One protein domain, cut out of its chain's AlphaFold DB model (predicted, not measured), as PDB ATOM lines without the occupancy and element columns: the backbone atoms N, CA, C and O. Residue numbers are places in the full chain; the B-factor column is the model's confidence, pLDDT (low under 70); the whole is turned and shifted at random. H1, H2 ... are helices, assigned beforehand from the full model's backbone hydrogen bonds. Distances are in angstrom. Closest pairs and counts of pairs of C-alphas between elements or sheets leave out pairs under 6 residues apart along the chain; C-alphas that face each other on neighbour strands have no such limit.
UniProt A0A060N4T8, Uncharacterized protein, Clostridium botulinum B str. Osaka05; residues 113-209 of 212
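AT A GLANCE: This is residues 113 to 209 of the 212 residues of an uncharacterized protein of Clostridium botulinum B str. Osaka05 (UniProt A0A060N4T8). One long helix, H4, makes a spine along which two groups of helices sit in a row: H3 packs on H4 beside its first half with H1 on H3's far side, and H5 with H6, which cross each other, lie near its last half. H1, H3 and H4 are roughly side by side, short H2 sits in the turn between H1 and H3, and H6 meets H4 with its first residues alone and makes the other end of the long axis. The printed part has 97 residues with six named helices, H1 to H6 in chain order, and no named strand; the class is all helix, the packing part aligned, part crossed. It is compact, with a radius of gyration of the C-alphas of 14.3 A, yet elongated, spanning 48 by 26 by 19 A.

HOW THE PARTS SIT: Begin with H4, residues 156 to 176. H3, residues 140 to 151, touches it, closest at the C-alphas of Gly 142 and Gln 167, 5.6 A apart; the two form a helical hairpin, running opposite ways at a steep tilt of 35.3 degrees, only just past shallow. Now look for H1, residues 113 to 127, which touches H3, closest at the C-alphas of Ile 123 and Lys 147, 5.7 A apart; the two run the same way at a shallow tilt of 20 degrees. H2, residues 132 to 135, only just touches H1, with 3 pairs of C-alphas within 8 A, the closest those of Ile 120 and Leu 135 at 6.7 A. Now look at H6, residues 195 to 207: its residues 195 to 199 alone touch H4, at residues 169 to 173 alone, closest at the C-alphas of Tyr 170 and Ile 195, 6.6 A apart. H5, residues 181 to 190, touches H6 at the C-alphas of Tyr 187 and Ala 198, 5.2 A apart, about perpendicular at 72 degrees, only just past steep. H5 is close to but not clearly touching H4, while H1 is apart from H5 and H6. In H1, H3, H4, H5 and H6 every O i to N i+4 pair is within hydrogen-bond range; H2 is too short for such a pair.

IN THESE COORDINATES: Find C-alpha 156 at (3.305, -41.712, 48.202); from there H4 runs 30.1 A to C-alpha 176 at (5.197, -37.890, 18.422). H1 measures 21.1 A, H6 18.3 A, H3 16.6 A, H5 14.5 A and H2 5.4 A. H6 ends at C-alpha 207, (-8.509, -35.486, 11.122).

THE WHOLE: The two C-alphas farthest apart are those of Lys 130 and Gly 209, 48.2 A. The printed part has no cut, and its five links between helices are tight. The mean pLDDT of the printed part is 84.5; look for values under 70 at residues 113 to 114, 129 to 133 and 206 to 209.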
ATOM      1  N   ILE A 113       8.362 -21.171  37.428       65.69
ATOM      2  CA  ILE A 113       9.202 -21.611  38.557       65.69
ATOM      3  C   ILE A 113       8.441 -21.496  39.883       65.69
ATOM      4  O   ILE A 113       8.438 -22.441  40.669       65.69
ATOM      5  N   ILE A 114       7.770 -20.363  40.118       64.94
ATOM      6  CA  ILE A 114       6.976 -20.136  41.337       64.94
ATOM      7  C   ILE A 114       5.809 -21.129  41.416       64.94
ATOM      8  O   ILE A 114       5.545 -21.699  42.470       64.94
ATOM      9  N   GLU A 115       5.115 -21.373  40.303       73.94
ATOM     10  CA  GLU A 115       4.019 -22.344  40.246       73.94
ATOM     11  C   GLU A 115       4.488 -23.772  40.556       73.94
ATOM     12  O   GLU A 115       3.790 -24.500  41.258       73.94
ATOM     13  N   ILE A 116       5.666 -24.169  40.066       77.19
ATOM     14  CA  ILE A 116       6.277 -25.465  40.389       77.19
ATOM     15  C   ILE A 116       6.612 -25.550  41.880       77.19
ATOM     16  O   ILE A 116       6.320 -26.565  42.509       77.19
ATOM     17  N   ASP A 117       7.188 -24.499  42.462       75.81
ATOM     18  CA  ASP A 117       7.579 -24.508  43.873       75.81
ATOM     19  C   ASP A 117       6.366 -24.546  44.819       75.81
ATOM     20  O   ASP A 117       6.350 -25.292  45.804       75.81
ATOM     21  N   ASN A 118       5.299 -23.829  44.459       80.62
ATOM     22  CA  ASN A 118       4.011 -23.905  45.146       80.62
ATOM     23  C   ASN A 118       3.412 -25.318  45.058       80.62
ATOM     24  O   ASN A 118       2.975 -25.857  46.071       80.62
ATOM     25  N   LEU A 119       3.439 -25.949  43.877       86.69
ATOM     26  CA  LEU A 119       2.961 -27.328  43.700       86.69
ATOM     27  C   LEU A 119       3.743 -28.327  44.559       86.69
ATOM     28  O   LEU A 119       3.142 -29.215  45.158       86.69
ATOM     29  N   ILE A 120       5.069 -28.183  44.639       85.19
ATOM     30  CA  ILE A 120       5.917 -29.020  45.498       85.19
ATOM     31  C   ILE A 120       5.508 -28.859  46.963       85.19
ATOM     32  O   ILE A 120       5.293 -29.858  47.646       85.19
ATOM     33  N   THR A 121       5.334 -27.618  47.419       84.31
ATOM     34  CA  THR A 121       4.913 -27.319  48.796       84.31
ATOM     35  C   THR A 121       3.556 -27.955  49.118       84.31
ATOM     36  O   THR A 121       3.380 -28.566  50.169       84.31
ATOM     37  N   GLU A 122       2.589 -27.873  48.203       87.69
ATOM     38  CA  GLU A 122       1.281 -28.519  48.370       87.69
ATOM     39  C   GLU A 122       1.385 -30.049  48.441       87.69
ATOM     40  O   GLU A 122       0.706 -30.678  49.252       87.69
ATOM     41  N   ILE A 123       2.239 -30.663  47.619       88.88
ATOM     42  CA  ILE A 123       2.479 -32.113  47.634       88.88
ATOM     43  C   ILE A 123       3.100 -32.549  48.962       88.88
ATOM     44  O   ILE A 123       2.659 -33.551  49.527       88.88
ATOM     45  N   GLU A 124       4.079 -31.809  49.482       86.31
ATOM     46  CA  GLU A 124       4.701 -32.075  50.788       86.31
ATOM     47  C   GLU A 124       3.660 -32.047  51.916       86.31
ATOM     48  O   GLU A 124       3.637 -32.944  52.761       86.31
ATOM     49  N   LEU A 125       2.740 -31.078  51.879       86.62
ATOM     50  CA  LEU A 125       1.642 -30.973  52.843       86.62
ATOM     51  C   LEU A 125       0.668 -32.157  52.766       86.62
ATOM     52  O   LEU A 125       0.227 -32.643  53.804       86.62
ATOM     53  N   ILE A 126       0.330 -32.635  51.564       87.81
ATOM     54  CA  ILE A 126      -0.595 -33.770  51.389       87.81
ATOM     55  C   ILE A 126       0.068 -35.088  51.810       87.81
ATOM     56  O   ILE A 126      -0.551 -35.924  52.464       87.81
ATOM     57  N   SER A 127       1.327 -35.286  51.423       81.50
ATOM     58  CA  SER A 127       2.050 -36.549  51.613       81.50
ATOM     59  C   SER A 127       2.748 -36.677  52.971       81.50
ATOM     60  O   SER A 127       3.269 -37.749  53.279       81.50
ATOM     61  N   ASN A 128       2.772 -35.615  53.785       76.25
ATOM     62  CA  ASN A 128       3.523 -35.535  55.046       76.25
ATOM     63  C   ASN A 128       5.025 -35.870  54.899       76.25
ATOM     64  O   ASN A 128       5.670 -36.286  55.865       76.25
ATOM     65  N   THR A 129       5.599 -35.687  53.706       68.38
ATOM     66  CA  THR A 129       7.028 -35.904  53.427       68.38
ATOM     67  C   THR A 129       7.795 -34.583  53.356       68.38
ATOM     68  O   THR A 129       7.232 -33.540  53.040       68.38
ATOM     69  N   LYS A 130       9.103 -34.625  53.642       65.44
ATOM     70  CA  LYS A 130      10.023 -33.472  53.538       65.44
ATOM     71  C   LYS A 130      11.048 -33.622  52.404       65.44
ATOM     72  O   LYS A 130      12.043 -32.899  52.357       65.44
ATOM     73  N   GLU A 131      10.864 -34.591  51.507       66.88
ATOM     74  CA  GLU A 131      11.853 -34.946  50.480       66.88
ATOM     75  C   GLU A 131      11.771 -34.087  49.204       66.88
ATOM     76  O   GLU A 131      11.486 -34.567  48.105       66.88
ATOM     77  N   ARG A 132      12.114 -32.802  49.324       63.62
ATOM     78  CA  ARG A 132      12.032 -31.825  48.222       63.62
ATOM     79  C   ARG A 132      12.903 -32.159  47.002       63.62
ATOM     80  O   ARG A 132      12.537 -31.852  45.867       63.62
ATOM     81  N   LEU A 133      14.067 -32.787  47.211       57.97
ATOM     82  CA  LEU A 133      15.019 -33.129  46.138       57.97
ATOM     83  C   LEU A 133      14.436 -34.128  45.128       57.97
ATOM     84  O   LEU A 133      14.678 -33.988  43.931       57.97
ATOM     85  N   ASN A 134      13.617 -35.073  45.598       71.69
ATOM     86  CA  ASN A 134      12.998 -36.093  44.751       71.69
ATOM     87  C   ASN A 134      11.844 -35.536  43.904       71.69
ATOM     88  O   ASN A 134      11.486 -36.146  42.902       71.69
ATOM     89  N   LEU A 135      11.276 -34.378  44.258       81.06
ATOM     90  CA  LEU A 135      10.179 -33.758  43.511       81.06
ATOM     91  C   LEU A 135      10.673 -32.816  42.404       81.06
ATOM     92  O   LEU A 135      10.045 -32.725  41.351       81.06
ATOM     93  N   LYS A 136      11.843 -32.184  42.581       77.75
ATOM     94  CA  LYS A 136      12.447 -31.268  41.589       77.75
ATOM     95  C   LYS A 136      12.812 -31.928  40.252       77.75
ATOM     96  O   LYS A 136      13.042 -31.219  39.277       77.75
ATOM     97  N   GLN A 137      12.883 -33.258  40.194       79.81
ATOM     98  CA  GLN A 137      13.131 -33.999  38.950       79.81
ATOM     99  C   GLN A 137      11.900 -34.074  38.029       79.81
ATOM    100  O   GLN A 137      12.031 -34.423  36.851       79.81
ATOM    101  N   PHE A 138      10.705 -33.783  38.554       84.19
ATOM    102  CA  PHE A 138       9.469 -33.837  37.786       84.19
ATOM    103  C   PHE A 138       9.141 -32.486  37.160       84.19
ATOM    104  O   PHE A 138       9.334 -31.430  37.761       84.19
ATOM    105  N   ASN A 139       8.610 -32.521  35.938       84.06
ATOM    106  CA  ASN A 139       8.063 -31.325  35.309       84.06
ATOM    107  C   ASN A 139       6.704 -30.951  35.935       84.06
ATOM    108  O   ASN A 139       6.097 -31.728  36.674       84.06
ATOM    109  N   LYS A 140       6.193 -29.764  35.595       86.88
ATOM    110  CA  LYS A 140       4.923 -29.248  36.127       86.88
ATOM    111  C   LYS A 140       3.746 -30.222  35.963       86.88
ATOM    112  O   LYS A 140       2.961 -30.374  36.892       86.88
ATOM    113  N   GLN A 141       3.620 -30.891  34.814       88.19
ATOM    114  CA  GLN A 141       2.520 -31.839  34.576       88.19
ATOM    115  C   GLN A 141       2.676 -33.118  35.403       88.19
ATOM    116  O   GLN A 141       1.694 -33.615  35.947       88.19
ATOM    117  N   GLY A 142       3.908 -33.604  35.574       90.38
ATOM    118  CA  GLY A 142       4.213 -34.706  36.483       90.38
ATOM    119  C   GLY A 142       3.831 -34.381  37.928       90.38
ATOM    120  O   GLY A 142       3.213 -35.206  38.594       90.38
ATOM    121  N   LEU A 143       4.107 -33.159  38.394       91.62
ATOM    122  CA  LEU A 143       3.714 -32.705  39.733       91.62
ATOM    123  C   LEU A 143       2.192 -32.555  39.884       91.62
ATOM    124  O   LEU A 143       1.638 -32.972  40.898       91.62
ATOM    125  N   ILE A 144       1.498 -32.018  38.876       92.38
ATOM    126  CA  ILE A 144       0.025 -31.952  38.871       92.38
ATOM    127  C   ILE A 144      -0.572 -33.361  38.969       92.38
ATOM    128  O   ILE A 144      -1.486 -33.591  39.764       92.38
ATOM    129  N   TYR A 145      -0.036 -34.308  38.199       92.69
ATOM    130  CA  TYR A 145      -0.472 -35.697  38.242       92.69
ATOM    131  C   TYR A 145      -0.181 -36.341  39.604       92.69
ATOM    132  O   TYR A 145      -1.091 -36.909  40.205       92.69
ATOM    133  N   LEU A 146       1.019 -36.152  40.162       92.62
ATOM    134  CA  LEU A 146       1.377 -36.635  41.502       92.62
ATOM    135  C   LEU A 146       0.400 -36.130  42.561       92.62
ATOM    136  O   LEU A 146      -0.154 -36.917  43.323       92.62
ATOM    137  N   LYS A 147       0.136 -34.820  42.572       92.94
ATOM    138  CA  LYS A 147      -0.836 -34.214  43.481       92.94
ATOM    139  C   LYS A 147      -2.213 -34.868  43.342       92.94
ATOM    140  O   LYS A 147      -2.859 -35.129  44.351       92.94
ATOM    141  N   SER A 148      -2.660 -35.149  42.115       92.88
ATOM    142  CA  SER A 148      -3.967 -35.775  41.882       92.88
ATOM    143  C   SER A 148      -4.073 -37.185  42.472       92.88
ATOM    144  O   SER A 148      -5.083 -37.496  43.096       92.88
ATOM    145  N   LEU A 149      -3.017 -37.993  42.355       92.12
ATOM    146  CA  LEU A 149      -2.952 -39.347  42.911       92.12
ATOM    147  C   LEU A 149      -2.977 -39.333  44.442       92.12
ATOM    148  O   LEU A 149      -3.740 -40.063  45.075       92.12
ATOM    149  N   LEU A 150      -2.206 -38.429  45.048       92.25
ATOM    150  CA  LEU A 150      -2.172 -38.271  46.501       92.25
ATOM    151  C   LEU A 150      -3.526 -37.814  47.059       92.25
ATOM    152  O   LEU A 150      -3.970 -38.312  48.090       92.25
ATOM    153  N   LEU A 151      -4.225 -36.912  46.361       91.69
ATOM    154  CA  LEU A 151      -5.584 -36.497  46.734       91.69
ATOM    155  C   LEU A 151      -6.616 -37.628  46.607       91.69
ATOM    156  O   LEU A 151      -7.638 -37.591  47.287       91.69
ATOM    157  N   GLN A 152      -6.356 -38.629  45.765       92.31
ATOM    158  CA  GLN A 152      -7.165 -39.849  45.661       92.31
ATOM    159  C   GLN A 152      -6.821 -40.887  46.744       92.31
ATOM    160  O   GLN A 152      -7.475 -41.925  46.822       92.31
ATOM    161  N   GLY A 153      -5.835 -40.601  47.601       89.94
ATOM    162  CA  GLY A 153      -5.406 -41.478  48.688       89.94
ATOM    163  C   GLY A 153      -4.396 -42.546  48.272       89.94
ATOM    164  O   GLY A 153      -4.210 -43.511  49.011       89.94
ATOM    165  N   GLU A 154      -3.756 -42.410  47.105       90.69
ATOM    166  CA  GLU A 154      -2.688 -43.325  46.703       90.69
ATOM    167  C   GLU A 154      -1.450 -43.148  47.602       90.69
ATOM    168  O   GLU A 154      -1.099 -42.034  47.998       90.69
ATOM    169  N   ASP A 155      -0.780 -44.257  47.931       91.06
ATOM    170  CA  ASP A 155       0.456 -44.230  48.718       91.06
ATOM    171  C   ASP A 155       1.546 -43.421  48.002       91.06
ATOM    172  O   ASP A 155       1.749 -43.562  46.796       91.06
ATOM    173  N   TYR A 156       2.300 -42.619  48.758       89.25
ATOM    174  CA  TYR A 156       3.305 -41.712  48.202       89.25
ATOM    175  C   TYR A 156       4.354 -42.417  47.331       89.25
ATOM    176  O   TYR A 156       4.691 -41.935  46.247       89.25
ATOM    177  N   ASN A 157       4.857 -43.581  47.755       89.00
ATOM    178  CA  ASN A 157       5.887 -44.298  47.001       89.00
ATOM    179  C   ASN A 157       5.321 -44.948  45.735       89.00
ATOM    180  O   ASN A 157       6.033 -45.079  44.735       89.00
ATOM    181  N   ILE A 158       4.054 -45.365  45.774       91.44
ATOM    182  CA  ILE A 158       3.340 -45.868  44.598       91.44
ATOM    183  C   ILE A 158       3.107 -44.713  43.617       91.44
ATOM    184  O   ILE A 158       3.525 -44.810  42.462       91.44
ATOM    185  N   ALA A 159       2.576 -43.586  44.094       91.75
ATOM    186  CA  ALA A 159       2.315 -42.400  43.289       91.75
ATOM    187  C   ALA A 159       3.590 -41.858  42.609       91.75
ATOM    188  O   ALA A 159       3.565 -41.510  41.429       91.75
ATOM    189  N   LEU A 160       4.742 -41.863  43.296       90.44
ATOM    190  CA  LEU A 160       6.035 -41.477  42.707       90.44
ATOM    191  C   LEU A 160       6.457 -42.365  41.525       90.44
ATOM    192  O   LEU A 160       6.994 -41.869  40.524       90.44
ATOM    193  N   LYS A 161       6.226 -43.681  41.618       91.69
ATOM    194  CA  LYS A 161       6.509 -44.613  40.515       91.69
ATOM    195  C   LYS A 161       5.574 -44.346  39.340       91.69
ATOM    196  O   LYS A 161       6.059 -44.206  38.215       91.69
ATOM    197  N   SER A 162       4.279 -44.189  39.612       92.50
ATOM    198  CA  SER A 162       3.259 -43.861  38.610       92.50
ATOM    199  C   SER A 162       3.590 -42.562  37.873       92.50
ATOM    200  O   SER A 162       3.536 -42.502  36.648       92.50
ATOM    201  N   VAL A 163       4.038 -41.530  38.591       93.12
ATOM    202  CA  VAL A 163       4.416 -40.230  38.009       93.12
ATOM    203  C   VAL A 163       5.682 -40.319  37.161       93.12
ATOM    204  O   VAL A 163       5.781 -39.667  36.121       93.12
ATOM    205  N   SER A 164       6.640 -41.159  37.549       91.06
ATOM    206  CA  SER A 164       7.845 -41.397  36.750       91.06
ATOM    207  C   SER A 164       7.519 -42.041  35.399       91.06
ATOM    208  O   SER A 164       8.112 -41.686  34.378       91.06
ATOM    209  N   GLU A 165       6.571 -42.977  35.375       93.75
ATOM    210  CA  GLU A 165       6.068 -43.580  34.139       93.75
ATOM    211  C   GLU A 165       5.235 -42.586  33.324       93.75
ATOM    212  O   GLU A 165       5.453 -42.428  32.120       93.75
ATOM    213  N   TYR A 166       4.360 -41.836  33.995       93.19
ATOM    214  CA  TYR A 166       3.569 -40.770  33.396       93.19
ATOM    215  C   TYR A 166       4.437 -39.743  32.665       93.19
ATOM    216  O   TYR A 166       4.187 -39.443  31.502       93.19
ATOM    217  N   GLN A 167       5.498 -39.244  33.304       91.31
ATOM    218  CA  GLN A 167       6.394 -38.256  32.703       91.31
ATOM    219  C   GLN A 167       7.095 -38.797  31.450       91.31
ATOM    220  O   GLN A 167       7.234 -38.074  30.463       91.31
ATOM    221  N   LYS A 168       7.512 -40.070  31.456       90.81
ATOM    222  CA  LYS A 168       8.098 -40.711  30.267       90.81
ATOM    223  C   LYS A 168       7.087 -40.780  29.125       90.81
ATOM    224  O   LYS A 168       7.428 -40.427  27.997       90.81
ATOM    225  N   ASN A 169       5.853 -41.181  29.425       91.19
ATOM    226  CA  ASN A 169       4.777 -41.251  28.441       91.19
ATOM    227  C   ASN A 169       4.412 -39.859  27.911       91.19
ATOM    228  O   ASN A 169       4.298 -39.688  26.703       91.19
ATOM    229  N   TYR A 170       4.341 -38.852  28.782       91.50
ATOM    230  CA  TYR A 170       4.084 -37.460  28.414       91.50
ATOM    231  C   TYR A 170       5.104 -36.959  27.391       91.50
ATOM    232  O   TYR A 170       4.724 -36.445  26.341       91.50
ATOM    233  N   ILE A 171       6.402 -37.136  27.672       88.62
ATOM    234  CA  ILE A 171       7.479 -36.680  26.781       88.62
ATOM    235  C   ILE A 171       7.402 -37.414  25.442       88.62
ATOM    236  O   ILE A 171       7.488 -36.780  24.392       88.62
ATOM    237  N   LYS A 172       7.209 -38.737  25.478       91.25
ATOM    238  CA  LYS A 172       7.125 -39.567  24.274       91.25
ATOM    239  C   LYS A 172       5.954 -39.153  23.378       91.25
ATOM    240  O   LYS A 172       6.162 -38.961  22.184       91.25
ATOM    241  N   THR A 173       4.760 -38.988  23.946       89.12
ATOM    242  CA  THR A 173       3.555 -38.595  23.200       89.12
ATOM    243  C   THR A 173       3.660 -37.162  22.678       89.12
ATOM    244  O   THR A 173       3.326 -36.899  21.527       89.12
ATOM    245  N   LEU A 174       4.188 -36.229  23.475       86.12
ATOM    246  CA  LEU A 174       4.409 -34.856  23.017       86.12
ATOM    247  C   LEU A 174       5.366 -34.803  21.815       86.12
ATOM    248  O   LEU A 174       5.127 -34.050  20.879       86.12
ATOM    249  N   GLN A 175       6.428 -35.615  21.817       87.06
ATOM    250  CA  GLN A 175       7.387 -35.687  20.709       87.06
ATOM    251  C   GLN A 175       6.824 -36.355  19.448       87.06
ATOM    252  O   GLN A 175       7.321 -36.084  18.356       87.06
ATOM    253  N   SER A 176       5.820 -37.227  19.574       88.75
ATOM    254  CA  SER A 176       5.197 -37.890  18.422       88.75
ATOM    255  C   SER A 176       4.105 -37.061  17.749       88.75
ATOM    256  O   SER A 176       3.699 -37.394  16.637       88.75
ATOM    257  N   LEU A 177       3.611 -36.004  18.398       84.25
ATOM    258  CA  LEU A 177       2.510 -35.189  17.891       84.25
ATOM    259  C   LEU A 177       3.023 -33.870  17.285       84.25
ATOM    260  O   LEU A 177       3.864 -33.203  17.883       84.25
ATOM    261  N   PRO A 178       2.487 -33.424  16.132       83.31
ATOM    262  CA  PRO A 178       2.889 -32.172  15.489       83.31
ATOM    263  C   PRO A 178       2.194 -30.951  16.124       83.31
ATOM    264  O   PRO A 178       1.652 -30.102  15.419       83.31
ATOM    265  N   ILE A 179       2.162 -30.868  17.456       79.56
ATOM    266  CA  ILE A 179       1.516 -29.776  18.201       79.56
ATOM    267  C   ILE A 179       2.474 -29.166  19.223       79.56
ATOM    268  O   ILE A 179       3.449 -29.786  19.641       79.56
ATOM    269  N   SER A 180       2.190 -27.937  19.654       83.75
ATOM    270  CA  SER A 180       2.960 -27.305  20.725       83.75
ATOM    271  C   SER A 180       2.666 -27.946  22.085       83.75
ATOM    272  O   SER A 180       1.588 -28.493  22.326       83.75
ATOM    273  N   GLN A 181       3.611 -27.810  23.016       82.69
ATOM    274  CA  GLN A 181       3.427 -28.242  24.401       82.69
ATOM    275  C   GLN A 181       2.235 -27.548  25.078       82.69
ATOM    276  O   GLN A 181       1.492 -28.192  25.815       82.69
ATOM    277  N   ASP A 182       2.028 -26.256  24.808       81.88
ATOM    278  CA  ASP A 182       0.893 -25.496  25.346       81.88
ATOM    279  C   ASP A 182      -0.442 -26.093  24.866       81.88
ATOM    280  O   ASP A 182      -1.365 -26.260  25.667       81.88
ATOM    281  N   MET A 183      -0.518 -26.509  23.596       82.25
ATOM    282  CA  MET A 183      -1.705 -27.168  23.050       82.25
ATOM    283  C   MET A 183      -1.901 -28.575  23.626       82.25
ATOM    284  O   MET A 183      -3.013 -28.946  23.992       82.25
ATOM    285  N   PHE A 184      -0.830 -29.354  23.781       86.62
ATOM    286  CA  PHE A 184      -0.914 -30.672  24.414       86.62
ATOM    287  C   PHE A 184      -1.400 -30.577  25.869       86.62
ATOM    288  O   PHE A 184      -2.306 -31.300  26.280       86.62
ATOM    289  N   ASN A 185      -0.866 -29.617  26.630       87.56
ATOM    290  CA  ASN A 185      -1.283 -29.337  28.005       87.56
ATOM    291  C   ASN A 185      -2.751 -28.891  28.098       87.56
ATOM    292  O   ASN A 185      -3.404 -29.152  29.108       87.56
ATOM    293  N   PHE A 186      -3.279 -28.217  27.073       88.69
ATOM    294  CA  PHE A 186      -4.701 -27.892  26.993       88.69
ATOM    295  C   PHE A 186      -5.559 -29.162  26.896       88.69
ATOM    296  O   PHE A 186      -6.478 -29.325  27.697       88.69
ATOM    297  N   TYR A 187      -5.219 -30.095  26.002       84.56
ATOM    298  CA  TYR A 187      -5.943 -31.366  25.882       84.56
ATOM    299  C   TYR A 187      -5.836 -32.235  27.134       84.56
ATOM    300  O   TYR A 187      -6.840 -32.793  27.562       84.56
ATOM    301  N   LEU A 188      -4.669 -32.278  27.784       88.50
ATOM    302  CA  LEU A 188      -4.514 -32.992  29.055       88.50
ATOM    303  C   LEU A 188      -5.468 -32.481  30.135       88.50
ATOM    304  O   LEU A 188      -6.034 -33.278  30.876       88.50
ATOM    305  N   LYS A 189      -5.711 -31.168  30.212       88.25
ATOM    306  CA  LYS A 189      -6.702 -30.626  31.156       88.25
ATOM    307  C   LYS A 189      -8.120 -31.103  30.843       88.25
ATOM    308  O   LYS A 189      -8.879 -31.349  31.772       88.25
ATOM    309  N   LEU A 190      -8.471 -31.241  29.562       87.56
ATOM    310  CA  LEU A 190      -9.785 -31.741  29.143       87.56
ATOM    311  C   LEU A 190      -9.981 -33.225  29.469       87.56
ATOM    312  O   LEU A 190     -11.114 -33.660  29.654       87.56
ATOM    313  N   THR A 191      -8.893 -33.989  29.562       86.94
ATOM    314  CA  THR A 191      -8.920 -35.438  29.801       86.94
ATOM    315  C   THR A 191      -8.479 -35.830  31.203       86.94
ATOM    316  O   THR A 191      -8.064 -36.964  31.429       86.94
ATOM    317  N   ASN A 192      -8.550 -34.907  32.168       86.94
ATOM    318  CA  ASN A 192      -8.136 -35.151  33.553       86.94
ATOM    319  C   ASN A 192      -6.717 -35.742  33.651       86.94
ATOM    320  O   ASN A 192      -6.456 -36.671  34.413       86.94
ATOM    321  N   ASN A 193      -5.801 -35.193  32.857       84.69
ATOM    322  CA  ASN A 193      -4.414 -35.613  32.693       84.69
ATOM    323  C   ASN A 193      -4.215 -37.010  32.083       84.69
ATOM    324  O   ASN A 193      -3.081 -37.480  32.069       84.69
ATOM    325  N   ASN A 194      -5.232 -37.666  31.517       89.44
ATOM    326  CA  ASN A 194      -5.039 -38.920  30.787       89.44
ATOM    327  C   ASN A 194      -4.387 -38.661  29.415       89.44
ATOM    328  O   ASN A 194      -4.992 -38.060  28.525       89.44
ATOM    329  N   ILE A 195      -3.147 -39.140  29.249       90.44
ATOM    330  CA  ILE A 195      -2.340 -38.959  28.032       90.44
ATOM    331  C   ILE A 195      -2.961 -39.660  26.820       90.44
ATOM    332  O   ILE A 195      -2.958 -39.080  25.738       90.44
ATOM    333  N   LYS A 196      -3.499 -40.877  26.989       92.62
ATOM    334  CA  LYS A 196      -4.081 -41.640  25.873       92.62
ATOM    335  C   LYS A 196      -5.330 -40.953  25.344       92.62
ATOM    336  O   LYS A 196      -5.454 -40.743  24.144       92.62
ATOM    337  N   ASP A 197      -6.203 -40.537  26.254       91.69
ATOM    338  CA  ASP A 197      -7.430 -39.830  25.892       91.69
ATOM    339  C   ASP A 197      -7.098 -38.473  25.246       91.69
ATOM    340  O   ASP A 197      -7.752 -38.058  24.291       91.69
ATOM    341  N   ALA A 198      -6.062 -37.774  25.736       90.19
ATOM    342  CA  ALA A 198      -5.619 -36.512  25.141       90.19
ATOM    343  C   ALA A 198      -5.102 -36.723  23.712       90.19
ATOM    344  O   ALA A 198      -5.472 -35.975  22.809       90.19
ATOM    345  N   GLU A 199      -4.276 -37.749  23.501       91.62
ATOM    346  CA  GLU A 199      -3.763 -38.143  22.189       91.62
ATOM    347  C   GLU A 199      -4.900 -38.485  21.214       91.62
ATOM    348  O   GLU A 199      -4.905 -38.002  20.080       91.62
ATOM    349  N   GLU A 200      -5.900 -39.244  21.664       91.00
ATOM    350  CA  GLU A 200      -7.075 -39.590  20.863       91.00
ATOM    351  C   GLU A 200      -7.882 -38.343  20.468       91.00
ATOM    352  O   GLU A 200      -8.196 -38.158  19.289       91.00
ATOM    353  N   LEU A 201      -8.147 -37.431  21.412       87.81
ATOM    354  CA  LEU A 201      -8.833 -36.166  21.122       87.81
ATOM    355  C   LEU A 201      -8.064 -35.296  20.118       87.81
ATOM    356  O   LEU A 201      -8.674 -34.693  19.231       87.81
ATOM    357  N   ILE A 202      -6.734 -35.246  20.227       86.44
ATOM    358  CA  ILE A 202      -5.872 -34.516  19.289       86.44
ATOM    359  C   ILE A 202      -5.971 -35.120  17.890       86.44
ATOM    360  O   ILE A 202      -6.145 -34.385  16.915       86.44
ATOM    361  N   MET A 203      -5.898 -36.449  17.776       85.00
ATOM    362  CA  MET A 203      -6.035 -37.133  16.490       85.00
ATOM    363  C   MET A 203      -7.408 -36.882  15.858       85.00
ATOM    364  O   MET A 203      -7.476 -36.560  14.671       85.00
ATOM    365  N   ILE A 204      -8.493 -36.943  16.638       83.69
ATOM    366  CA  ILE A 204      -9.855 -36.666  16.152       83.69
ATOM    367  C   ILE A 204      -9.969 -35.243  15.591       83.69
ATOM    368  O   ILE A 204     -10.542 -35.054  14.514       83.69
ATOM    369  N   ASN A 205      -9.422 -34.245  16.289       77.44
ATOM    370  CA  ASN A 205      -9.499 -32.848  15.853       77.44
ATOM    371  C   ASN A 205      -8.607 -32.561  14.636       77.44
ATOM    372  O   ASN A 205      -9.046 -31.886  13.706       77.44
ATOM    373  N   ASN A 206      -7.412 -33.157  14.569       69.94
ATOM    374  CA  ASN A 206      -6.534 -33.042  13.402       69.94
ATOM    375  C   ASN A 206      -7.150 -33.670  12.136       69.94
ATOM    376  O   ASN A 206      -7.035 -33.101  11.053       69.94
ATOM    377  N   VAL A 207      -7.842 -34.810  12.257       62.66
ATOM    378  CA  VAL A 207      -8.509 -35.486  11.122       62.66
ATOM    379  C   VAL A 207      -9.731 -34.707  10.618       62.66
ATOM    380  O   VAL A 207     -10.040 -34.748   9.429       62.66
ATOM    381  N   LYS A 208     -10.419 -33.964  11.495       59.53
ATOM    382  CA  LYS A 208     -11.607 -33.166  11.138       59.53
ATOM    383  C   LYS A 208     -11.295 -31.774  10.571       59.53
ATOM    384  O   LYS A 208     -12.227 -31.043  10.249       59.53
ATOM    385  N   GLY A 209     -10.019 -31.423  10.397       46.56
ATOM    386  CA  GLY A 209      -9.607 -30.222   9.667       46.56
ATOM    387  C   GLY A 209      -9.794 -28.886  10.399       46.56
ATOM    388  O   GLY A 209     -10.033 -27.878   9.740       46.56
TER     389      GLY A 209